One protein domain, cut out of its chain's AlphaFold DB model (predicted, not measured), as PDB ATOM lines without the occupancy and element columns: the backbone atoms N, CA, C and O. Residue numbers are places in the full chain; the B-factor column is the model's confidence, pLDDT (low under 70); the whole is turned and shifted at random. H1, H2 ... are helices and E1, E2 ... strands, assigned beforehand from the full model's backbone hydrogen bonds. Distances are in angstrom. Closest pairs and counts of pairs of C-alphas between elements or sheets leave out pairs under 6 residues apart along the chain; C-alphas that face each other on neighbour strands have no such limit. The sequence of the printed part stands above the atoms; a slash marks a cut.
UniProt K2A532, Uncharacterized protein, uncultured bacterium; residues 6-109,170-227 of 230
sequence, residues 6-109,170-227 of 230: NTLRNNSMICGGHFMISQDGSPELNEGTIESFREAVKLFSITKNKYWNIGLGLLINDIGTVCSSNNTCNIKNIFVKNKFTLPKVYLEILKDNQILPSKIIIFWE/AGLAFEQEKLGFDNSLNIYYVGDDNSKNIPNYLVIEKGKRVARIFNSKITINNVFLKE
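Overview. This is residues 6 to 109 and 170 to 227 of the 230 residues of an uncharacterized protein of uncultured bacterium (UniProt K2A532). A strongly twisted sheet of six parallel strands has helices on both faces: H1 runs along one face with H2 beside it, off the sheet, while H3 and H4 are on the opposite face. A long loop, residues 62 to 87, leads from E3 to H2. The printed part has 162 residues with four named helices and six named strands, which follow each other along the chain as E1, E2, H1, E3, H2, E4, H3, E5, H4 and E6; the class is mixed, helices and strands, and the sheet is branched at E3, which has E1 and E2 on one side and E4 on the other side, while E5 is the neighbour of E1 and of E6. The whole is compact, with a radius of gyration of the C-alphas of 15.7 A and spans of 47 by 39 by 34 A.

Arrangement. Start at E3, residues 55 to 61, which has three parallel neighbours: E1, residues 12 to 15, and E2, residues 19 to 21, on one side and E4, residues 104 to 108, on the other side. Look within hydrogen-bond range for N 57 and O 14 at 2.8 A, N 61 and O 19 at 2.9 A, and N 107 and O 58 at 2.8 A. E5, residues 183 to 190, is parallel to E1, with N 185 and O 13 at 2.8 A; the edge strand E6, residues 219 to 226, is parallel to E5, with N 223 and O 186 at 2.8 A. H1, residues 31 to 47, is on the sheet over E1 and E5, at a height of 7.3 A; its closest C-alphas to E5 are those of Gly 32 and Tyr 189, 4.8 A. H2, residues 88 to 96, is not on the sheet; it touches residues 34 to 41 of H1 alone, closest at the C-alphas of Arg 38 and Ile 93, 6.2 A, at a shallow tilt of 25 degrees, the same way. On the opposite face from H1, H4, residues 201 to 213, is over E6 at a height of 9.7 A, closest at the C-alphas of Lys 208 and Ile 220, 6.0 A. H3, residues 170 to 178, is on the same face as H4 but over none of the strands; it touches residues 207 to 211 of H4 alone, closest at the C-alphas of Ala 170 and Ala 211, 4.4 A, at a steep tilt of 56 degrees. Strand-helix-strand units, two parallel neighbour strands with a helix between, are E2, H1, E3, then E3, H2, E4 and E5, H4, E6, the last two with right-handed crossovers. In H1, H2, H3 and H4 every O i to N i+4 pair is within hydrogen-bond range.

Along the chain. Find C-alpha 12 at (-15.649, 42.157, -7.274), where E1 begins. H1 starts at C-alpha 31, (-22.341, 46.222, 16.560), and runs 24.2 A; E3 runs 19.5 A, E5 21.9 A and H4 19.1 A. E6 runs 22.6 A to C-alpha 226 at (-16.086, 55.162, 11.553).

Size, cuts and confidence. The C-alphas farthest apart are those of Lys 50 and Asn 70, 48.6 A. Residues 110 to 169 are cut out, with 11.6 A from C-alpha 109 to C-alpha 170. The link from E3 to H2 is long, 26 residues. Mean pLDDT of the printed part is 83.0; 32 residues are under 70, among them residues 64 to 79 and 190 to 202.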
ATOM      1  N   ASN A   6     -18.013  53.908  -7.071       58.97
ATOM      2  CA  ASN A   6     -16.871  53.933  -7.992       58.97
ATOM      3  C   ASN A   6     -15.662  53.110  -7.506       58.97
ATOM      4  O   ASN A   6     -14.703  52.932  -8.249       58.97
ATOM      5  N   THR A   7     -15.692  52.604  -6.268       70.19
ATOM      6  CA  THR A   7     -14.671  51.674  -5.745       70.19
ATOM      7  C   THR A   7     -14.881  50.242  -6.263       70.19
ATOM      8  O   THR A   7     -13.990  49.398  -6.149       70.19
ATOM      9  N   LEU A   8     -16.061  49.947  -6.822       79.19
ATOM     10  CA  LEU A   8     -16.413  48.643  -7.374       79.19
ATOM     11  C   LEU A   8     -16.234  48.594  -8.891       79.19
ATOM     12  O   LEU A   8     -16.384  49.585  -9.602       79.19
ATOM     13  N   ARG A   9     -15.918  47.393  -9.370       87.94
ATOM     14  CA  ARG A   9     -15.775  47.046 -10.787       87.94
ATOM     15  C   ARG A   9     -16.294  45.629 -11.037       87.94
ATOM     16  O   ARG A   9     -16.663  44.936 -10.088       87.94
ATOM     17  N   ASN A  10     -16.297  45.183 -12.290       91.31
ATOM     18  CA  ASN A  10     -16.583  43.780 -12.616       91.31
ATOM     19  C   ASN A  10     -15.681  42.830 -11.809       91.31
ATOM     20  O   ASN A  10     -14.566  43.202 -11.446       91.31
ATOM     21  N   ASN A  11     -16.159  41.615 -11.540       95.12
ATOM     22  CA  ASN A  11     -15.425  40.589 -10.791       95.12
ATOM     23  C   ASN A  11     -15.011  41.047  -9.377       95.12
ATOM     24  O   ASN A  11     -13.888  40.781  -8.935       95.12
ATOM     25  N   SER A  12     -15.907  41.732  -8.656       95.94
ATOM     26  CA  SER A  12     -15.649  42.157  -7.274       95.94
ATOM     27  C   SER A  12     -16.319  41.250  -6.247       95.94
ATOM     28  O   SER A  12     -17.514  40.980  -6.330       95.94
ATOM     29  N   MET A  13     -15.570  40.865  -5.218       97.12
ATOM     30  CA  MET A  13     -16.100  40.288  -3.985       97.12
ATOM     31  C   MET A  13     -16.265  41.389  -2.934       97.12
ATOM     32  O   MET A  13     -15.293  42.069  -2.603       97.12
ATOM     33  N   ILE A  14     -17.468  41.551  -2.387       96.50
ATOM     34  CA  ILE A  14     -17.751  42.463  -1.272       96.50
ATOM     35  C   ILE A  14     -17.831  41.629   0.003       96.50
ATOM     36  O   ILE A  14     -18.712  40.784   0.129       96.50
ATOM     37  N   CYS A  15     -16.930  41.862   0.952       95.44
ATOM     38  CA  CYS A  15     -16.909  41.165   2.234       95.44
ATOM     39  C   CYS A  15     -17.229  42.119   3.384       95.44
ATOM     40  O   CYS A  15     -16.696  43.222   3.435       95.44
ATOM     41  N   GLY A  16     -18.045  41.670   4.333       93.69
ATOM     42  CA  GLY A  16     -18.327  42.371   5.589       93.69
ATOM     43  C   GLY A  16     -18.781  41.385   6.662       93.69
ATOM     44  O   GLY A  16     -19.052  40.223   6.355       93.69
ATOM     45  N   GLY A  17     -18.850  41.827   7.918       91.44
ATOM     46  CA  GLY A  17     -19.366  40.998   9.008       91.44
ATOM     47  C   GLY A  17     -18.425  39.923   9.530       91.44
ATOM     48  O   GLY A  17     -18.879  38.852   9.899       91.44
ATOM     49  N   HIS A  18     -17.112  40.159   9.559       90.25
ATOM     50  CA  HIS A  18     -16.186  39.171  10.122       90.25
ATOM     51  C   HIS A  18     -16.449  38.951  11.617       90.25
ATOM     52  O   HIS A  18     -16.222  39.860  12.406       90.25
ATOM     53  N   PHE A  19     -16.895  37.754  12.008       87.50
ATOM     54  CA  PHE A  19     -17.164  37.408  13.408       87.50
ATOM     55  C   PHE A  19     -16.568  36.050  13.802       87.50
ATOM     56  O   PHE A  19     -16.117  35.270  12.955       87.50
ATOM     57  N   MET A  20     -16.552  35.774  15.107       85.69
ATOM     58  CA  MET A  20     -16.040  34.530  15.682       85.69
ATOM     59  C   MET A  20     -17.168  33.609  16.131       85.69
ATOM     60  O   MET A  20     -18.191  34.068  16.618       85.69
ATOM     61  N   ILE A  21     -16.976  32.303  15.972       83.50
ATOM     62  CA  ILE A  21     -17.792  31.308  16.663       83.50
ATOM     63  C   ILE A  21     -17.146  31.030  18.024       83.50
ATOM     64  O   ILE A  21     -15.965  30.673  18.085       83.50
ATOM     65  N   SER A  22     -17.912  31.212  19.094       76.75
ATOM     66  CA  SER A  22     -17.523  30.926  20.476       76.75
ATOM     67  C   SER A  22     -17.312  29.421  20.711       76.75
ATOM     68  O   SER A  22     -17.593  28.562  19.868       76.75
ATOM     69  N   GLN A  23     -16.866  29.074  21.919       69.00
ATOM     70  CA  GLN A  23     -16.643  27.681  22.322       69.00
ATOM     71  C   GLN A  23     -17.917  26.824  22.352       69.00
ATOM     72  O   GLN A  23     -17.837  25.618  22.103       69.00
ATOM     73  N   ASP A  24     -19.072  27.428  22.649       73.56
ATOM     74  CA  ASP A  24     -20.374  26.749  22.663       73.56
ATOM     75  C   ASP A  24     -21.023  26.668  21.268       73.56
ATOM     76  O   ASP A  24     -22.115  26.124  21.112       73.56
ATOM     77  N   GLY A  25     -20.329  27.157  20.233       74.88
ATOM     78  CA  GLY A  25     -20.799  27.146  18.852       74.88
ATOM     79  C   GLY A  25     -21.702  28.324  18.491       74.88
ATOM     80  O   GLY A  25     -22.173  28.382  17.351       74.88
ATOM     81  N   SER A  26     -21.941  29.261  19.414       81.75
ATOM     82  CA  SER A  26     -22.715  30.469  19.141       81.75
ATOM     83  C   SER A  26     -21.889  31.539  18.400       81.75
ATOM     84  O   SER A  26     -20.663  31.591  18.494       81.75
ATOM     85  N   PRO A  27     -22.527  32.387  17.575       87.00
ATOM     86  CA  PRO A  27     -21.843  33.491  16.913       87.00
ATOM     87  C   PRO A  27     -21.612  34.656  17.887       87.00
ATOM     88  O   PRO A  27     -22.559  35.217  18.433       87.00
ATOM     89  N   GLU A  28     -20.361  35.078  18.043       85.94
ATOM     90  CA  GLU A  28     -19.985  36.278  18.791       85.94
ATOM     91  C   GLU A  28     -20.091  37.510  17.893       85.94
ATOM     92  O   GLU A  28     -19.153  37.880  17.181       85.94
ATOM     93  N   LEU A  29     -21.264  38.140  17.911       86.94
ATOM     94  CA  LEU A  29     -21.524  39.370  17.173       86.94
ATOM     95  C   LEU A  29     -21.319  40.599  18.055       86.94
ATOM     96  O   LEU A  29     -21.716  40.630  19.216       86.94
ATOM     97  N   ASN A  30     -20.776  41.651  17.454       85.44
ATOM     98  CA  ASN A  30     -20.818  43.005  17.997       85.44
ATOM     99  C   ASN A  30     -21.424  43.972  16.970       85.44
ATOM    100  O   ASN A  30     -21.583  43.629  15.794       85.44
ATOM    101  N   GLU A  31     -21.740  45.189  17.407       85.38
ATOM    102  CA  GLU A  31     -22.341  46.222  16.560       85.38
ATOM    103  C   GLU A  31     -21.533  46.481  15.282       85.38
ATOM    104  O   GLU A  31     -22.095  46.501  14.190       85.38
ATOM    105  N   GLY A  32     -20.205  46.544  15.383       84.56
ATOM    106  CA  GLY A  32     -19.339  46.746  14.227       84.56
ATOM    107  C   GLY A  32     -19.389  45.608  13.200       84.56
ATOM    108  O   GLY A  32     -19.414  45.846  11.988       84.56
ATOM    109  N   THR A  33     -19.458  44.353  13.650       88.19
ATOM    110  CA  THR A  33     -19.657  43.209  12.743       88.19
ATOM    111  C   THR A  33     -21.029  43.268  12.072       88.19
ATOM    112  O   THR A  33     -21.146  42.990  10.883       88.19
ATOM    113  N   ILE A  34     -22.074  43.679  12.793       92.00
ATOM    114  CA  ILE A  34     -23.425  43.805  12.236       92.00
ATOM    115  C   ILE A  34     -23.475  44.933  11.202       92.00
ATOM    116  O   ILE A  34     -23.979  44.727  10.098       92.00
ATOM    117  N   GLU A  35     -22.901  46.095  11.509       91.12
ATOM    118  CA  GLU A  35     -22.945  47.258  10.622       91.12
ATOM    119  C   GLU A  35     -22.078  47.067   9.373       91.12
ATOM    120  O   GLU A  35     -22.510  47.363   8.260       91.12
ATOM    121  N   SER A  36     -20.888  46.474   9.509       91.69
ATOM    122  CA  SER A  36     -20.068  46.131   8.338       91.69
ATOM    123  C   SER A  36     -20.759  45.126   7.409       91.69
ATOM    124  O   SER A  36     -20.657  45.255   6.187       91.69
ATOM    125  N   PHE A  37     -21.502  44.155   7.957       95.44
ATOM    126  CA  PHE A  37     -22.328  43.252   7.155       95.44
ATOM    127  C   PHE A  37     -23.481  43.996   6.474       95.44
ATOM    128  O   PHE A  37     -23.705  43.821   5.277       95.44
ATOM    129  N   ARG A  38     -24.178  44.871   7.205       95.50
ATOM    130  CA  ARG A  38     -25.270  45.696   6.678       95.50
ATOM    131  C   ARG A  38     -24.826  46.542   5.487       95.50
ATOM    132  O   ARG A  38     -25.494  46.534   4.454       95.50
ATOM    133  N   GLU A  39     -23.689  47.219   5.595       93.81
ATOM    134  CA  GLU A  39     -23.145  48.030   4.505       93.81
ATOM    135  C   GLU A  39     -22.692  47.177   3.313       93.81
ATOM    136  O   GLU A  39     -22.949  47.544   2.164       93.81
ATOM    137  N   ALA A  40     -22.111  45.995   3.554       95.56
ATOM    138  CA  ALA A  40     -21.787  45.046   2.488       95.56
ATOM    139  C   ALA A  40     -23.036  44.587   1.720       95.56
ATOM    140  O   ALA A  40     -23.039  44.590   0.487       95.56
ATOM    141  N   VAL A  41     -24.111  44.241   2.434       97.25
ATOM    142  CA  VAL A  41     -25.383  43.797   1.849       97.25
ATOM    143  C   VAL A  41     -26.045  44.916   1.045       97.25
ATOM    144  O   VAL A  41     -26.448  44.683  -0.098       97.25
ATOM    145  N   LYS A  42     -26.114  46.139   1.590       95.25
ATOM    146  CA  LYS A  42     -26.643  47.311   0.872       95.25
ATOM    147  C   LYS A  42     -25.862  47.562  -0.414       95.25
ATOM    148  O   LYS A  42     -26.455  47.710  -1.484       95.25
ATOM    149  N   LEU A  43     -24.531  47.570  -0.323       94.06
ATOM    150  CA  LEU A  43     -23.661  47.823  -1.464       94.06
ATOM    151  C   LEU A  43     -23.799  46.733  -2.532       94.06
ATOM    152  O   LEU A  43     -23.923  47.046  -3.716       94.06
ATOM    153  N   PHE A  44     -23.847  45.463  -2.130       95.94
ATOM    154  CA  PHE A  44     -24.131  44.350  -3.032       95.94
ATOM    155  C   PHE A  44     -25.489  44.523  -3.726       95.94
ATOM    156  O   PHE A  44     -25.573  44.409  -4.948       95.94
ATOM    157  N   SER A  45     -26.544  44.866  -2.979       95.00
ATOM    158  CA  SER A  45     -27.900  45.019  -3.518       95.00
ATOM    159  C   SER A  45     -27.973  46.050  -4.649       95.00
ATOM    160  O   SER A  45     -28.579  45.784  -5.688       95.00
ATOM    161  N   ILE A  46     -27.282  47.186  -4.501       92.44
ATOM    162  CA  ILE A  46     -27.284  48.260  -5.508       92.44
ATOM    163  C   ILE A  46     -26.315  48.030  -6.679       92.44
ATOM    164  O   ILE A  46     -26.405  48.741  -7.685       92.44
ATOM    165  N   THR A  47     -25.368  47.092  -6.560       91.88
ATOM    166  CA  THR A  47     -24.306  46.866  -7.562       91.88
ATOM    167  C   THR A  47     -24.422  45.551  -8.322       91.88
ATOM    168  O   THR A  47     -23.949  45.488  -9.456       91.88
ATOM    169  N   LYS A  48     -25.116  44.542  -7.779       92.00
ATOM    170  CA  LYS A  48     -25.266  43.207  -8.389       92.00
ATOM    171  C   LYS A  48     -25.849  43.209  -9.810       92.00
ATOM    172  O   LYS A  48     -25.556  42.300 -10.572       92.00
ATOM    173  N   ASN A  49     -26.633  44.231 -10.170       91.38
ATOM    174  CA  ASN A  49     -27.221  44.388 -11.508       91.38
ATOM    175  C   ASN A  49     -26.448  45.371 -12.408       91.38
ATOM    176  O   ASN A  49     -26.791  45.526 -13.574       91.38
ATOM    177  N   LYS A  50     -25.451  46.081 -11.865       90.94
ATOM    178  CA  LYS A  50     -24.672  47.102 -12.589       90.94
ATOM    179  C   LYS A  50     -23.357  46.561 -13.133       90.94
ATOM    180  O   LYS A  50     -22.849  47.077 -14.122       90.94
ATOM    181  N   TYR A  51     -22.801  45.552 -12.472       90.56
ATOM    182  CA  TYR A  51     -21.505  44.978 -12.801       90.56
ATOM    183  C   TYR A  51     -21.621  43.472 -12.991       90.56
ATOM    184  O   TYR A  51     -22.459  42.808 -12.380       90.56
ATOM    185  N   TRP A  52     -20.735  42.931 -13.815       91.12
ATOM    186  CA  TRP A  52     -20.620  41.496 -14.015       91.12
ATOM    187  C   TRP A  52     -19.913  40.832 -12.829       91.12
ATOM    188  O   TRP A  52     -18.899  41.341 -12.347       91.12
ATOM    189  N   ASN A  53     -20.421  39.668 -12.409       93.69
ATOM    190  CA  ASN A  53     -19.820  38.803 -11.389       93.69
ATOM    191  C   ASN A  53     -19.490  39.538 -10.074       93.69
ATOM    192  O   ASN A  53     -18.329  39.688  -9.690       93.69
ATOM    193  N   ILE A  54     -20.529  40.020  -9.389       96.31
ATOM    194  CA  ILE A  54     -20.407  40.581  -8.041       96.31
ATOM    195  C   ILE A  54     -20.752  39.504  -7.013       96.31
ATOM    196  O   ILE A  54     -21.821  38.898  -7.079       96.31
ATOM    197  N   GLY A  55     -19.851  39.281  -6.057       97.19
ATOM    198  CA  GLY A  55     -20.038  38.359  -4.940       97.19
ATOM    199  C   GLY A  55     -20.309  39.087  -3.625       97.19
ATOM    200  O   GLY A  55     -19.782  40.175  -3.391       97.19
ATOM    201  N   LEU A  56     -21.100  38.460  -2.753       97.94
ATOM    202  CA  LEU A  56     -21.243  38.843  -1.350       97.94
ATOM    203  C   LEU A  56     -20.592  37.763  -0.485       97.94
ATOM    204  O   LEU A  56     -20.971  36.594  -0.557       97.94
ATOM    205  N   GLY A  57     -19.611  38.154   0.318       97.50
ATOM    206  CA  GLY A  57     -18.808  37.256   1.130       97.50
ATOM    207  C   GLY A  57     -18.890  37.562   2.620       97.50
ATOM    208  O   GLY A  57     -19.067  38.707   3.031       97.50
ATOM    209  N   LEU A  58     -18.699  36.524   3.425       95.69
ATOM    210  CA  LEU A  58     -18.667  36.594   4.882       95.69
ATOM    211  C   LEU A  58     -17.496  35.753   5.396       95.69
ATOM    212  O   LEU A  58     -17.413  34.569   5.075       95.69
ATOM    213  N   LEU A  59     -16.597  36.343   6.181       93.06
ATOM    214  CA  LEU A  59     -15.504  35.615   6.834       93.06
ATOM    215  C   LEU A  59     -15.944  35.201   8.243       93.06
ATOM    216  O   LEU A  59     -16.383  36.047   9.011       93.06
ATOM    217  N   ILE A  60     -15.807  33.925   8.596       91.19
ATOM    218  CA  ILE A  60     -16.170  33.410   9.923       91.19
ATOM    219  C   ILE A  60     -14.965  32.719  10.546       91.19
ATOM    220  O   ILE A  60     -14.411  31.786   9.957       91.19
ATOM    221  N   ASN A  61     -14.584  33.138  11.751       87.62
ATOM    222  CA  ASN A  61     -13.560  32.463  12.537       87.62
ATOM    223  C   ASN A  61     -14.147  31.221  13.233       87.62
ATOM    224  O   ASN A  61     -14.737  31.319  14.305       87.62
ATOM    225  N   ASP A  62     -13.970  30.054  12.603       82.94
ATOM    226  CA  ASP A  62     -14.470  28.735  13.030       82.94
ATOM    227  C   ASP A  62     -13.469  27.909  13.852       82.94
ATOM    228  O   ASP A  62     -13.594  26.688  13.941       82.94
ATOM    229  N   ILE A  63     -12.432  28.543  14.400       70.25
ATOM    230  CA  ILE A  63     -11.349  27.848  15.117       70.25
ATOM    231  C   ILE A  63     -11.401  28.135  16.620       70.25
ATOM    232  O   ILE A  63     -10.758  27.428  17.392       70.25
ATOM    233  N   GLY A  64     -12.132  29.174  17.045       53.94
ATOM    234  CA  GLY A  64     -12.226  29.573  18.454       53.94
ATOM    235  C   GLY A  64     -10.880  29.966  19.083       53.94
ATOM    236  O   GLY A  64     -10.773  30.098  20.300       53.94
ATOM    237  N   THR A  65      -9.819  30.135  18.283       52.94
ATOM    238  CA  THR A  65      -8.482  30.471  18.782       52.94
ATOM    239  C   THR A  65      -8.386  31.959  19.080       52.94
ATOM    240  O   THR A  65      -8.050  32.756  18.200       52.94
ATOM    241  N   VAL A  66      -8.619  32.322  20.338       47.31
ATOM    242  CA  VAL A  66      -8.143  33.585  20.901       47.31
ATOM    243  C   VAL A  66      -6.674  33.379  21.260       47.31
ATOM    244  O   VAL A  66      -6.340  32.615  22.163       47.31
ATOM    245  N   CYS A  67      -5.769  34.010  20.513       45.59
ATOM    246  CA  CYS A  67      -4.359  34.022  20.889       45.59
ATOM    247  C   CYS A  67      -4.222  34.942  22.109       45.59
ATOM    248  O   CYS A  67      -4.270  36.161  21.943       45.59
ATOM    249  N   SER A  68      -4.067  34.388  23.315       40.66
ATOM    250  CA  SER A  68      -3.650  35.201  24.458       40.66
ATOM    251  C   SER A  68      -2.232  35.728  24.208       40.66
ATOM    252  O   SER A  68      -1.442  35.141  23.461       40.66
ATOM    253  N   SER A  69      -1.896  36.858  24.825       43.34
ATOM    254  CA  SER A  69      -0.550  37.444  24.799       43.34
ATOM    255  C   SER A  69       0.542  36.495  25.318       43.34
ATOM    256  O   SER A  69       1.711  36.728  25.032       43.34
ATOM    257  N   ASN A  70       0.170  35.401  25.997       44.56
ATOM    258  CA  ASN A  70       1.075  34.458  26.661       44.56
ATOM    259  C   ASN A  70       1.237  33.113  25.911       44.56
ATOM    260  O   ASN A  70       1.440  32.075  26.530       44.56
ATOM    261  N   ASN A  71       1.194  33.121  24.573       43.56
ATOM    262  CA  ASN A  71       1.659  32.033  23.689       43.56
ATOM    263  C   ASN A  71       0.893  30.691  23.647       43.56
ATOM    264  O   ASN A  71       1.245  29.852  22.823       43.56
ATOM    265  N   THR A  72      -0.184  30.466  24.401       45.28
ATOM    266  CA  THR A  72      -0.964  29.214  24.277       45.28
ATOM    267  C   THR A  72      -2.197  29.396  23.394       45.28
ATOM    268  O   THR A  72      -3.199  29.978  23.812       45.28
ATOM    269  N   CYS A  73      -2.135  28.888  22.161       51.31
ATOM    270  CA  CYS A  73      -3.278  28.831  21.248       51.31
ATOM    271  C   CYS A  73      -4.032  27.513  21.447       51.31
ATOM    272  O   CYS A  73      -3.705  26.516  20.811       51.31
ATOM    273  N   ASN A  74      -5.053  27.502  22.303       47.97
ATOM    274  CA  ASN A  74      -5.890  26.314  22.472       47.97
ATOM    275  C   ASN A  74      -6.855  26.172  21.286       47.97
ATOM    276  O   ASN A  74      -7.776  26.971  21.131       47.97
ATOM    277  N   ILE A  75      -6.656  25.145  20.458       50.88
ATOM    278  CA  ILE A  75      -7.626  24.727  19.438       50.88
ATOM    279  C   ILE A  75      -8.640  23.829  20.147       50.88
ATOM    280  O   ILE A  75      -8.315  22.693  20.489       50.88
ATOM    281  N   LYS A  76      -9.859  24.312  20.401       54.31
ATOM    282  CA  LYS A  76     -10.912  23.476  20.996       54.31
ATOM    283  C   LYS A  76     -12.205  23.523  20.188       54.31
ATOM    284  O   LYS A  76     -12.695  24.586  19.837       54.31
ATOM    285  N   ASN A  77     -12.726  22.315  19.977       53.31
ATOM    286  CA  ASN A  77     -13.959  21.909  19.305       53.31
ATOM    287  C   ASN A  77     -13.997  22.007  17.772       53.31
ATOM    288  O   ASN A  77     -13.695  23.016  17.141       53.31
ATOM    289  N   ILE A  78     -14.403  20.890  17.161       58.22
ATOM    290  CA  ILE A  78     -14.692  20.781  15.732       58.22
ATOM    291  C   ILE A  78     -16.079  21.384  15.518       58.22
ATOM    292  O   ILE A  78     -17.094  20.711  15.681       58.22
ATOM    293  N   PHE A  79     -16.124  22.664  15.164       67.00
ATOM    294  CA  PHE A  79     -17.350  23.297  14.701       67.00
ATOM    295  C   PHE A  79     -17.937  22.528  13.496       67.00
ATOM    296  O   PHE A  79     -17.260  22.313  12.483       67.00
ATOM    297  N   VAL A  80     -19.201  22.098  13.595       72.00
ATOM    298  CA  VAL A  80     -19.878  21.310  12.551       72.00
ATOM    299  C   VAL A  80     -20.527  22.245  11.531       72.00
ATOM    300  O   VAL A  80     -21.689  22.624  11.657       72.00
ATOM    301  N   LYS A  81     -19.778  22.574  10.476       76.44
ATOM    302  CA  LYS A  81     -20.184  23.518   9.413       76.44
ATOM    303  C   LYS A  81     -21.553  23.231   8.803       76.44
ATOM    304  O   LYS A  81     -22.291  24.161   8.510       76.44
ATOM    305  N   ASN A  82     -21.911  21.958   8.654       75.81
ATOM    306  CA  ASN A  82     -23.164  21.547   8.013       75.81
ATOM    307  C   ASN A  82     -24.416  21.893   8.837       75.81
ATOM    308  O   ASN A  82     -25.520  21.810   8.316       75.81
ATOM    309  N   LYS A  83     -24.255  22.263  10.114       79.00
ATOM    310  CA  LYS A  83     -25.345  22.714  10.991       79.00
ATOM    311  C   LYS A  83     -25.376  24.235  11.156       79.00
ATOM    312  O   LYS A  83     -26.197  24.745  11.910       79.00
ATOM    313  N   PHE A  84     -24.469  24.954  10.498       85.06
ATOM    314  CA  PHE A  84     -24.389  26.398  10.635       85.06
ATOM    315  C   PHE A  84     -25.574  27.082   9.960       85.06
ATOM    316  O   PHE A  84     -25.841  26.885   8.776       85.06
ATOM    317  N   THR A  85     -26.213  27.967  10.711       88.56
ATOM    318  CA  THR A  85     -27.174  28.935  10.197       88.56
ATOM    319  C   THR A  85     -26.659  30.334  10.476       88.56
ATOM    320  O   THR A  85     -26.119  30.591  11.554       88.56
ATOM    321  N   LEU A  86     -26.858  31.251   9.527       92.94
ATOM    322  CA  LEU A  86     -26.534  32.655   9.751       92.94
ATOM    323  C   LEU A  86     -27.291  33.196  10.976       92.94
ATOM    324  O   LEU A  86     -28.437  32.797  11.209       92.94
ATOM    325  N   PRO A  87     -26.684  34.116  11.743       94.50
ATOM    326  CA  PRO A  87     -27.357  34.749  12.869       94.50
ATOM    327  C   PRO A  87     -28.659  35.442  12.442       94.50
ATOM    328  O   PRO A  87     -28.727  36.008  11.349       94.50
ATOM    329  N   LYS A  88     -29.672  35.462  13.321       96.31
ATOM    330  CA  LYS A  88     -30.990  36.068  13.032       96.31
ATOM    331  C   LYS A  88     -30.880  37.502  12.507       96.31
ATOM    332  O   LYS A  88     -31.454  37.808  11.471       96.31
ATOM    333  N   VAL A  89     -30.053  38.329  13.146       96.75
ATOM    334  CA  VAL A  89     -29.828  39.722  12.727       96.75
ATOM    335  C   VAL A  89     -29.238  39.834  11.312       96.75
ATOM    336  O   VAL A  89     -29.574  40.753  10.572       96.75
ATOM    337  N   TYR A  90     -28.412  38.879  10.870       97.25
ATOM    338  CA  TYR A  90     -27.911  38.860   9.488       97.25
ATOM    339  C   TYR A  90     -29.002  38.408   8.515       97.25
ATOM    340  O   TYR A  90     -29.107  38.955   7.421       97.25
ATOM    341  N   LEU A  91     -29.833  37.436   8.907       97.81
ATOM    342  CA  LEU A  91     -30.982  37.001   8.108       97.81
ATOM    343  C   LEU A  91     -31.996  38.135   7.900       97.81
ATOM    344  O   LEU A  91     -32.509  38.285   6.795       97.81
ATOM    345  N   GLU A  92     -32.240  38.955   8.923       98.19
ATOM    346  CA  GLU A  92     -33.084  40.153   8.840       98.19
ATOM    347  C   GLU A  92     -32.506  41.174   7.855       98.19
ATOM    348  O   GLU A  92     -33.186  41.552   6.905       98.19
ATOM    349  N   ILE A  93     -31.215  41.510   7.975       98.38
ATOM    350  CA  ILE A  93     -30.526  42.415   7.037       98.38
ATOM    351  C   ILE A  93     -30.663  41.932   5.582       98.38
ATOM    352  O   ILE A  93     -30.886  42.733   4.671       98.38
ATOM    353  N   LEU A  94     -30.529  40.627   5.336       98.25
ATOM    354  CA  LEU A  94     -30.680  40.054   3.996       98.25
ATOM    355  C   LEU A  94     -32.119  40.131   3.494       98.25
ATOM    356  O   LEU A  94     -32.337  40.471   2.328       98.25
ATOM    357  N   LYS A  95     -33.090  39.845   4.367       97.94
ATOM    358  CA  LYS A  95     -34.520  39.933   4.066       97.94
ATOM    359  C   LYS A  95     -34.907  41.358   3.674       97.94
ATOM    360  O   LYS A  95     -35.525  41.535   2.626       97.94
ATOM    361  N   ASP A  96     -34.466  42.352   4.440       97.75
ATOM    362  CA  ASP A  96     -34.737  43.774   4.187       97.75
ATOM    363  C   ASP A  96     -34.187  44.241   2.831       97.75
ATOM    364  O   ASP A  96     -34.730  45.146   2.201       97.75
ATOM    365  N   ASN A  97     -33.128  43.589   2.346       97.12
ATOM    366  CA  ASN A  97     -32.492  43.886   1.062       97.12
ATOM    367  C   ASN A  97     -32.871  42.899  -0.057       97.12
ATOM    368  O   ASN A  97     -32.266  42.940  -1.132       97.12
ATOM    369  N   GLN A  98     -33.855  42.020   0.172       96.81
ATOM    370  CA  GLN A  98     -34.330  41.014  -0.789       96.81
ATOM    371  C   GLN A  98     -33.198  40.124  -1.342       96.81
ATOM    372  O   GLN A  98     -33.075  39.889  -2.550       96.81
ATOM    373  N   ILE A  99     -32.321  39.646  -0.458       96.69
ATOM    374  CA  ILE A  99     -31.200  38.763  -0.798       96.69
ATOM    375  C   ILE A  99     -31.407  37.408  -0.130       96.69
ATOM    376  O   ILE A  99     -31.655  37.311   1.068       96.69
ATOM    377  N   LEU A 100     -31.283  36.335  -0.912       96.69
ATOM    378  CA  LEU A 100     -31.351  34.975  -0.385       96.69
ATOM    379  C   LEU A 100     -30.054  34.630   0.370       96.69
ATOM    380  O   LEU A 100     -28.973  34.895  -0.165       96.69
ATOM    381  N   PRO A 101     -30.117  33.957   1.537       95.88
ATOM    382  CA  PRO A 101     -28.927  33.507   2.267       95.88
ATOM    383  C   PRO A 101     -27.958  32.668   1.424       95.88
ATOM    384  O   PRO A 101     -26.746  32.784   1.573       95.88
ATOM    385  N   SER A 102     -28.481  31.879   0.480       94.75
ATOM    386  CA  SER A 102     -27.697  31.058  -0.452       94.75
ATOM    387  C   SER A 102     -26.819  31.855  -1.424       94.75
ATOM    388  O   SER A 102     -25.981  31.270  -2.104       94.75
ATOM    389  N   LYS A 103     -26.990  33.180  -1.514       95.19
ATOM    390  CA  LYS A 103     -26.121  34.062  -2.307       95.19
ATOM    391  C   LYS A 103     -24.849  34.476  -1.567       95.19
ATOM    392  O   LYS A 103     -23.971  35.063  -2.193       95.19
ATOM    393  N   ILE A 104     -24.741  34.186  -0.270       96.88
ATOM    394  CA  ILE A 104     -23.554  34.508   0.522       96.88
ATOM    395  C   ILE A 104     -22.517  33.405   0.366       96.88
ATOM    396  O   ILE A 104     -22.783  32.230   0.618       96.88
ATOM    397  N   ILE A 105     -21.299  33.809   0.026       97.25
ATOM    398  CA  ILE A 105     -20.128  32.941   0.041       97.25
ATOM    399  C   ILE A 105     -19.500  33.021   1.432       97.25
ATOM    400  O   ILE A 105     -18.994  34.065   1.848       97.25
ATOM    401  N   ILE A 106     -19.532  31.910   2.165       95.50
ATOM    402  CA  ILE A 106     -18.947  31.830   3.505       95.50
ATOM    403  C   ILE A 106     -17.494  31.367   3.399       95.50
ATOM    404  O   ILE A 106     -17.202  30.239   2.996       95.50
ATOM    405  N   PHE A 107     -16.580  32.231   3.823       95.12
ATOM    406  CA  PHE A 107     -15.174  31.920   3.994       95.12
ATOM    407  C   PHE A 107     -14.929  31.483   5.435       95.12
ATOM    408  O   PHE A 107     -15.036  32.263   6.376       95.12
ATOM    409  N   TRP A 108     -14.573  30.217   5.606       92.19
ATOM    410  CA  TRP A 108     -14.205  29.678   6.909       92.19
ATOM    411  C   TRP A 108     -12.734  29.939   7.194       92.19
ATOM    412  O   TRP A 108     -11.865  29.455   6.459       92.19
ATOM    413  N   GLU A 109     -12.436  30.665   8.264       89.12
ATOM    414  CA  GLU A 109     -11.087  31.125   8.558       89.12
ATOM    415  C   GLU A 109     -10.092  29.969   8.704       89.12
ATOM    416  O   GLU A 109      -8.957  30.098   8.256       89.12
ATOM    417  N   ALA A 170      -4.091  37.407   3.138       91.75
ATOM    418  CA  ALA A 170      -3.490  36.900   1.909       91.75
ATOM    419  C   ALA A 170      -4.138  35.580   1.461       91.75
ATOM    420  O   ALA A 170      -4.418  35.406   0.281       91.75
ATOM    421  N   GLY A 171      -4.432  34.663   2.387       94.44
ATOM    422  CA  GLY A 171      -5.186  33.445   2.092       94.44
ATOM    423  C   GLY A 171      -6.574  33.725   1.505       94.44
ATOM    424  O   GLY A 171      -6.963  33.062   0.545       94.44
ATOM    425  N   LEU A 172      -7.287  34.720   2.042       94.62
ATOM    426  CA  LEU A 172      -8.623  35.114   1.587       94.62
ATOM    427  C   LEU A 172      -8.569  35.631   0.150       94.62
ATOM    428  O   LEU A 172      -9.340  35.180  -0.692       94.62
ATOM    429  N   ALA A 173      -7.593  36.492  -0.137       94.31
ATOM    430  CA  ALA A 173      -7.315  37.010  -1.470       94.31
ATOM    431  C   ALA A 173      -7.139  35.886  -2.512       94.31
ATOM    432  O   ALA A 173      -7.735  35.932  -3.585       94.31
ATOM    433  N   PHE A 174      -6.388  34.831  -2.177       94.44
ATOM    434  CA  PHE A 174      -6.212  33.682  -3.073       94.44
ATOM    435  C   PHE A 174      -7.475  32.832  -3.251       94.44
ATOM    436  O   PHE A 174      -7.668  32.262  -4.323       94.44
ATOM    437  N   GLU A 175      -8.320  32.694  -2.225       95.94
ATOM    438  CA  GLU A 175      -9.601  31.985  -2.376       95.94
ATOM    439  C   GLU A 175     -10.583  32.778  -3.239       95.94
ATOM    440  O   GLU A 175     -11.235  32.207  -4.108       95.94
ATOM    441  N   GLN A 176     -10.639  34.098  -3.080       95.75
ATOM    442  CA  GLN A 176     -11.445  34.963  -3.942       95.75
ATOM    443  C   GLN A 176     -10.961  34.912  -5.400       95.75
ATOM    444  O   GLN A 176     -11.778  34.769  -6.308       95.75
ATOM    445  N   GLU A 177      -9.645  34.931  -5.634       94.69
ATOM    446  CA  GLU A 177      -9.063  34.799  -6.978       94.69
ATOM    447  C   GLU A 177      -9.482  33.486  -7.661       94.69
ATOM    448  O   GLU A 177      -9.855  33.473  -8.832       94.69
ATOM    449  N   LYS A 178      -9.512  32.373  -6.917       94.56
ATOM    450  CA  LYS A 178      -9.969  31.069  -7.429       94.56
ATOM    451  C   LYS A 178     -11.443  31.023  -7.799       94.56
ATOM    452  O   LYS A 178     -11.819  30.231  -8.657       94.56
ATOM    453  N   LEU A 179     -12.261  31.837  -7.142       95.50
ATOM    454  CA  LEU A 179     -13.678  31.986  -7.458       95.50
ATOM    455  C   LEU A 179     -13.912  32.947  -8.639       95.50
ATOM    456  O   LEU A 179     -15.058  33.205  -8.992       95.50
ATOM    457  N   GLY A 180     -12.844  33.462  -9.263       95.38
ATOM    458  CA  GLY A 180     -12.917  34.328 -10.439       95.38
ATOM    459  C   GLY A 180     -13.032  35.819 -10.121       95.38
ATOM    460  O   GLY A 180     -13.379  36.592 -11.011       95.38
ATOM    461  N   PHE A 181     -12.755  36.238  -8.882       96.19
ATOM    462  CA  PHE A 181     -12.751  37.653  -8.506       96.19
ATOM    463  C   PHE A 181     -11.356  38.266  -8.671       96.19
ATOM    464  O   PHE A 181     -10.358  37.700  -8.227       96.19
ATOM    465  N   ASP A 182     -11.282  39.457  -9.266       94.69
ATOM    466  CA  ASP A 182     -10.036  40.226  -9.415       94.69
ATOM    467  C   ASP A 182      -9.991  41.469  -8.508       94.69
ATOM    468  O   ASP A 182      -8.963  42.150  -8.419       94.69
ATOM    469  N   ASN A 183     -11.079  41.742  -7.786       94.69
ATOM    470  CA  ASN A 183     -11.194  42.826  -6.824       94.69
ATOM    471  C   ASN A 183     -11.857  42.330  -5.531       94.69
ATOM    472  O   ASN A 183     -12.859  41.623  -5.566       94.69
ATOM    473  N   SER A 184     -11.317  42.728  -4.384       94.19
ATOM    474  CA  SER A 184     -11.888  42.468  -3.064       94.19
ATOM    475  C   SER A 184     -12.136  43.790  -2.369       94.19
ATOM    476  O   SER A 184     -11.200  44.562  -2.165       94.19
ATOM    477  N   LEU A 185     -13.378  44.028  -1.967       93.88
ATOM    478  CA  LEU A 185     -13.774  45.154  -1.140       93.88
ATOM    479  C   LEU A 185     -14.155  44.635   0.245       93.88
ATOM    480  O   LEU A 185     -15.224  44.060   0.422       93.88
ATOM    481  N   ASN A 186     -13.272  44.823   1.220       92.19
ATOM    482  CA  ASN A 186     -13.475  44.364   2.587       92.19
ATOM    483  C   ASN A 186     -13.936  45.532   3.455       92.19
ATOM    484  O   ASN A 186     -13.214  46.517   3.605       92.19
ATOM    485  N   ILE A 187     -15.127  45.424   4.019       91.00
ATOM    486  CA  ILE A 187     -15.749  46.443   4.851       91.00
ATOM    487  C   ILE A 187     -15.558  46.035   6.307       91.00
ATOM    488  O   ILE A 187     -15.972  44.954   6.726       91.00
ATOM    489  N   TYR A 188     -14.936  46.920   7.072       86.50
ATOM    490  CA  TYR A 188     -14.687  46.760   8.495       86.50
ATOM    491  C   TYR A 188     -15.262  47.947   9.246       86.50
ATOM    492  O   TYR A 188     -15.235  49.074   8.756       86.50
ATOM    493  N   TYR A 189     -15.740  47.698  10.456       79.06
ATOM    494  CA  TYR A 189     -16.089  48.757  11.387       79.06
ATOM    495  C   TYR A 189     -14.929  48.990  12.350       79.06
ATOM    496  O   TYR A 189     -14.341  48.034  12.858       79.06
ATOM    497  N   VAL A 190     -14.589  50.256  12.575       67.75
ATOM    498  CA  VAL A 190     -13.556  50.674  13.522       67.75
ATOM    499  C   VAL A 190     -14.213  51.646  14.495       67.75
ATOM    500  O   VAL A 190     -14.443  52.803  14.151       67.75
ATOM    501  N   GLY A 191     -14.559  51.154  15.686       57.62
ATOM    502  CA  GLY A 191     -14.957  52.001  16.814       57.62
ATOM    503  C   GLY A 191     -13.734  52.613  17.504       57.62
ATOM    504  O   GLY A 191     -12.631  52.062  17.419       57.62
ATOM    505  N   ASP A 192     -13.933  53.736  18.194       53.34
ATOM    506  CA  ASP A 192     -12.855  54.474  18.876       53.34
ATOM    507  C   ASP A 192     -12.281  53.697  20.087       53.34
ATOM    508  O   ASP A 192     -11.110  53.863  20.442       53.34
ATOM    509  N   ASP A 193     -13.059  52.776  20.671       49.41
ATOM    510  CA  ASP A 193     -12.634  51.924  21.784       49.41
ATOM    511  C   ASP A 193     -11.898  50.664  21.292       49.41
ATOM    512  O   ASP A 193     -12.455  49.587  21.058       49.41
ATOM    513  N   ASN A 194     -10.580  50.808  21.161       44.78
ATOM    514  CA  ASN A 194      -9.604  49.804  20.715       44.78
ATOM    515  C   ASN A 194      -9.604  48.447  21.464       44.78
ATOM    516  O   ASN A 194      -8.854  47.552  21.074       44.78
ATOM    517  N   SER A 195     -10.389  48.256  22.530       42.28
ATOM    518  CA  SER A 195     -10.338  47.045  23.367       42.28
ATOM    519  C   SER A 195     -11.191  45.878  22.852       42.28
ATOM    520  O   SER A 195     -10.940  44.738  23.241       42.28
ATOM    521  N   LYS A 196     -12.161  46.126  21.959       41.06
ATOM    522  CA  LYS A 196     -13.083  45.090  21.438       41.06
ATOM    523  C   LYS A 196     -13.059  44.911  19.914       41.06
ATOM    524  O   LYS A 196     -13.711  44.005  19.397       41.06
ATOM    525  N   ASN A 197     -12.299  45.732  19.186       46.69
ATOM    526  CA  ASN A 197     -12.317  45.743  17.722       46.69
ATOM    527  C   ASN A 197     -11.337  44.736  17.114       46.69
ATOM    528  O   ASN A 197     -10.150  45.001  16.906       46.69
ATOM    529  N   ILE A 198     -11.873  43.567  16.773       50.00
ATOM    530  CA  ILE A 198     -11.283  42.690  15.769       50.00
ATOM    531  C   ILE A 198     -11.820  43.139  14.397       50.00
ATOM    532  O   ILE A 198     -13.039  43.139  14.231       50.00
ATOM    533  N   PRO A 199     -10.969  43.464  13.400       54.66
ATOM    534  CA  PRO A 199      -9.501  43.520  13.420       54.66
ATOM    535  C   PRO A 199      -8.927  44.956  13.438       54.66
ATOM    536  O   PRO A 199      -9.459  45.877  12.825       54.66
ATOM    537  N   ASN A 200      -7.752  45.121  14.057       62.97
ATOM    538  CA  ASN A 200      -6.945  46.347  14.012       62.97
ATOM    539  C   ASN A 200      -6.624  46.758  12.554       62.97
ATOM    540  O   ASN A 200      -6.062  45.961  11.794       62.97
ATOM    541  N   TYR A 201      -6.936  48.006  12.176       67.69
ATOM    542  CA  TYR A 201      -6.786  48.537  10.808       67.69
ATOM    543  C   TYR A 201      -5.398  48.275  10.200       67.69
ATOM    544  O   TYR A 201      -5.263  47.883   9.040       67.69
ATOM    545  N   LEU A 202      -4.353  48.437  11.015       69.19
ATOM    546  CA  LEU A 202      -2.954  48.347  10.609       69.19
ATOM    547  C   LEU A 202      -2.595  46.902  10.253       69.19
ATOM    548  O   LEU A 202      -1.782  46.640   9.368       69.19
ATOM    549  N   VAL A 203      -3.238  45.948  10.920       74.62
ATOM    550  CA  VAL A 203      -3.071  44.518  10.672       74.62
ATOM    551  C   VAL A 203      -3.763  44.098   9.368       74.62
ATOM    552  O   VAL A 203      -3.203  43.296   8.618       74.62
ATOM    553  N   ILE A 204      -4.933  44.667   9.061       76.38
ATOM    554  CA  ILE A 204      -5.666  44.402   7.811       76.38
ATOM    555  C   ILE A 204      -4.873  44.923   6.603       76.38
ATOM    556  O   ILE A 204      -4.672  44.191   5.630       76.38
ATOM    557  N   GLU A 205      -4.353  46.152   6.673       83.19
ATOM    558  CA  GLU A 205      -3.559  46.737   5.582       83.19
ATOM    559  C   GLU A 205      -2.257  45.966   5.315       83.19
ATOM    560  O   GLU A 205      -1.876  45.736   4.161       83.19
ATOM    561  N   LYS A 206      -1.609  45.451   6.367       87.56
ATOM    562  CA  LYS A 206      -0.466  44.538   6.216       87.56
ATOM    563  C   LYS A 206      -0.834  43.291   5.402       87.56
ATOM    564  O   LYS A 206      -0.015  42.817   4.616       87.56
ATOM    565  N   GLY A 207      -2.062  42.784   5.516       87.75
ATOM    566  CA  GLY A 207      -2.551  41.653   4.721       87.75
ATOM    567  C   GLY A 207      -2.539  41.907   3.213       87.75
ATOM    568  O   GLY A 207      -2.046  41.079   2.443       87.75
ATOM    569  N   LYS A 208      -2.969  43.101   2.789       89.88
ATOM    570  CA  LYS A 208      -2.890  43.545   1.386       89.88
ATOM    571  C   LYS A 208      -1.452  43.555   0.873       89.88
ATOM    572  O   LYS A 208      -1.185  43.166  -0.267       89.88
ATOM    573  N   ARG A 209      -0.507  43.979   1.716       90.38
ATOM    574  CA  ARG A 209       0.922  43.975   1.383       90.38
ATOM    575  C   ARG A 209       1.463  42.557   1.205       90.38
ATOM    576  O   ARG A 209       2.150  42.300   0.217       90.38
ATOM    577  N   VAL A 210       1.118  41.646   2.115       91.81
ATOM    578  CA  VAL A 210       1.519  40.232   2.043       91.81
ATOM    579  C   VAL A 210       0.968  39.571   0.778       91.81
ATOM    580  O   VAL A 210       1.738  38.956   0.044       91.81
ATOM    581  N   ALA A 211      -0.316  39.766   0.458       91.44
ATOM    582  CA  ALA A 211      -0.936  39.213  -0.751       91.44
ATOM    583  C   ALA A 211      -0.201  39.636  -2.036       91.44
ATOM    584  O   ALA A 211       0.097  38.802  -2.891       91.44
ATOM    585  N   ARG A 212       0.169  40.921  -2.136       89.88
ATOM    586  CA  ARG A 212       0.952  41.457  -3.262       89.88
ATOM    587  C   ARG A 212       2.350  40.855  -3.345       89.88
ATOM    588  O   ARG A 212       2.783  40.486  -4.427       89.88
ATOM    589  N   ILE A 213       3.057  40.736  -2.219       88.62
ATOM    590  CA  ILE A 213       4.392  40.109  -2.185       88.62
ATOM    591  C   ILE A 213       4.304  38.626  -2.564       88.62
ATOM    592  O   ILE A 213       5.243  38.077  -3.138       88.62
ATOM    593  N   PHE A 214       3.171  37.982  -2.291       89.31
ATOM    594  CA  PHE A 214       2.904  36.608  -2.709       89.31
ATOM    595  C   PHE A 214       2.329  36.518  -4.136       89.31
ATOM    596  O   PHE A 214       1.951  35.429  -4.572       89.31
ATOM    597  N   ASN A 215       2.325  37.617  -4.896       84.94
ATOM    598  CA  ASN A 215       1.868  37.698  -6.284       84.94
ATOM    599  C   ASN A 215       0.393  37.309  -6.495       84.94
ATOM    600  O   ASN A 215       0.067  36.735  -7.533       84.94
ATOM    601  N   SER A 216      -0.503  37.586  -5.542       86.81
ATOM    602  CA  SER A 216      -1.935  37.553  -5.867       86.81
ATOM    603  C   SER A 216      -2.263  38.674  -6.855       86.81
ATOM    604  O   SER A 216      -1.735  39.786  -6.742       86.81
ATOM    605  N   LYS A 217      -3.128  38.371  -7.824       90.19
ATOM    606  CA  LYS A 217      -3.568  39.327  -8.849       90.19
ATOM    607  C   LYS A 217      -4.745  40.176  -8.378       90.19
ATOM    608  O   LYS A 217      -5.082  41.166  -9.026       90.19
ATOM    609  N   ILE A 218      -5.355  39.810  -7.251       92.50
ATOM    610  CA  ILE A 218      -6.529  40.499  -6.740       92.50
ATOM    611  C   ILE A 218      -6.166  41.888  -6.201       92.50
ATOM    612  O   ILE A 218      -5.188  42.095  -5.474       92.50
ATOM    613  N   THR A 219      -6.979  42.874  -6.556       92.06
ATOM    614  CA  THR A 219      -6.907  44.215  -5.982       92.06
ATOM    615  C   THR A 219      -7.670  44.223  -4.663       92.06
ATOM    616  O   THR A 219      -8.880  44.052  -4.654       92.06
ATOM    617  N   ILE A 220      -6.973  44.413  -3.542       91.62
ATOM    618  CA  ILE A 220      -7.598  44.462  -2.210       91.62
ATOM    619  C   ILE A 220      -7.837  45.918  -1.810       91.62
ATOM    620  O   ILE A 220      -6.893  46.714  -1.737       91.62
ATOM    621  N   ASN A 221      -9.086  46.245  -1.506       90.44
ATOM    622  CA  ASN A 221      -9.542  47.528  -0.993       90.44
ATOM    623  C   ASN A 221     -10.203  47.294   0.363       90.44
ATOM    624  O   ASN A 221     -11.164  46.537   0.455       90.44
ATOM    625  N   ASN A 222      -9.686  47.928   1.413       87.88
ATOM    626  CA  ASN A 222     -10.307  47.883   2.731       87.88
ATOM    627  C   ASN A 222     -11.024  49.210   2.972       87.88
ATOM    628  O   ASN A 222     -10.468  50.278   2.716       87.88
ATOM    629  N   VAL A 223     -12.262  49.133   3.442       87.19
ATOM    630  CA  VAL A 223     -13.092  50.279   3.793       87.19
ATOM    631  C   VAL A 223     -13.352  50.221   5.284       87.19
ATOM    632  O   VAL A 223     -13.858  49.223   5.789       87.19
ATOM    633  N   PHE A 224     -13.012  51.302   5.974       84.38
ATOM    634  CA  PHE A 224     -13.195  51.427   7.412       84.38
ATOM    635  C   PHE A 224     -14.367  52.367   7.688       84.38
ATOM    636  O   PHE A 224     -14.315  53.559   7.377       84.38
ATOM    637  N   LEU A 225     -15.439  51.819   8.248       81.69
ATOM    638  CA  LEU A 225     -16.568  52.580   8.759       81.69
ATOM    639  C   LEU A 225     -16.155  53.161  10.115       81.69
ATOM    640  O   LEU A 225     -15.713  52.418  10.989       81.69
ATOM    641  N   LYS A 226     -16.257  54.484  10.264       72.44
ATOM    642  CA  LYS A 226     -16.086  55.162  11.553       72.44
ATOM    643  C   LYS A 226     -17.437  55.291  12.238       72.44
ATOM    644  O   LYS A 226     -18.416  55.632  11.569       72.44
ATOM    645  N   GLU A 227     -17.435  55.091  13.547       60.84
ATOM    646  CA  GLU A 227     -18.536  55.463  14.424       60.84
ATOM    647  C   GLU A 227     -18.829  56.959  14.255       60.84
ATOM    648  O   GLU A 227     -17.947  57.810  14.396       60.84
TER     649      GLU A 227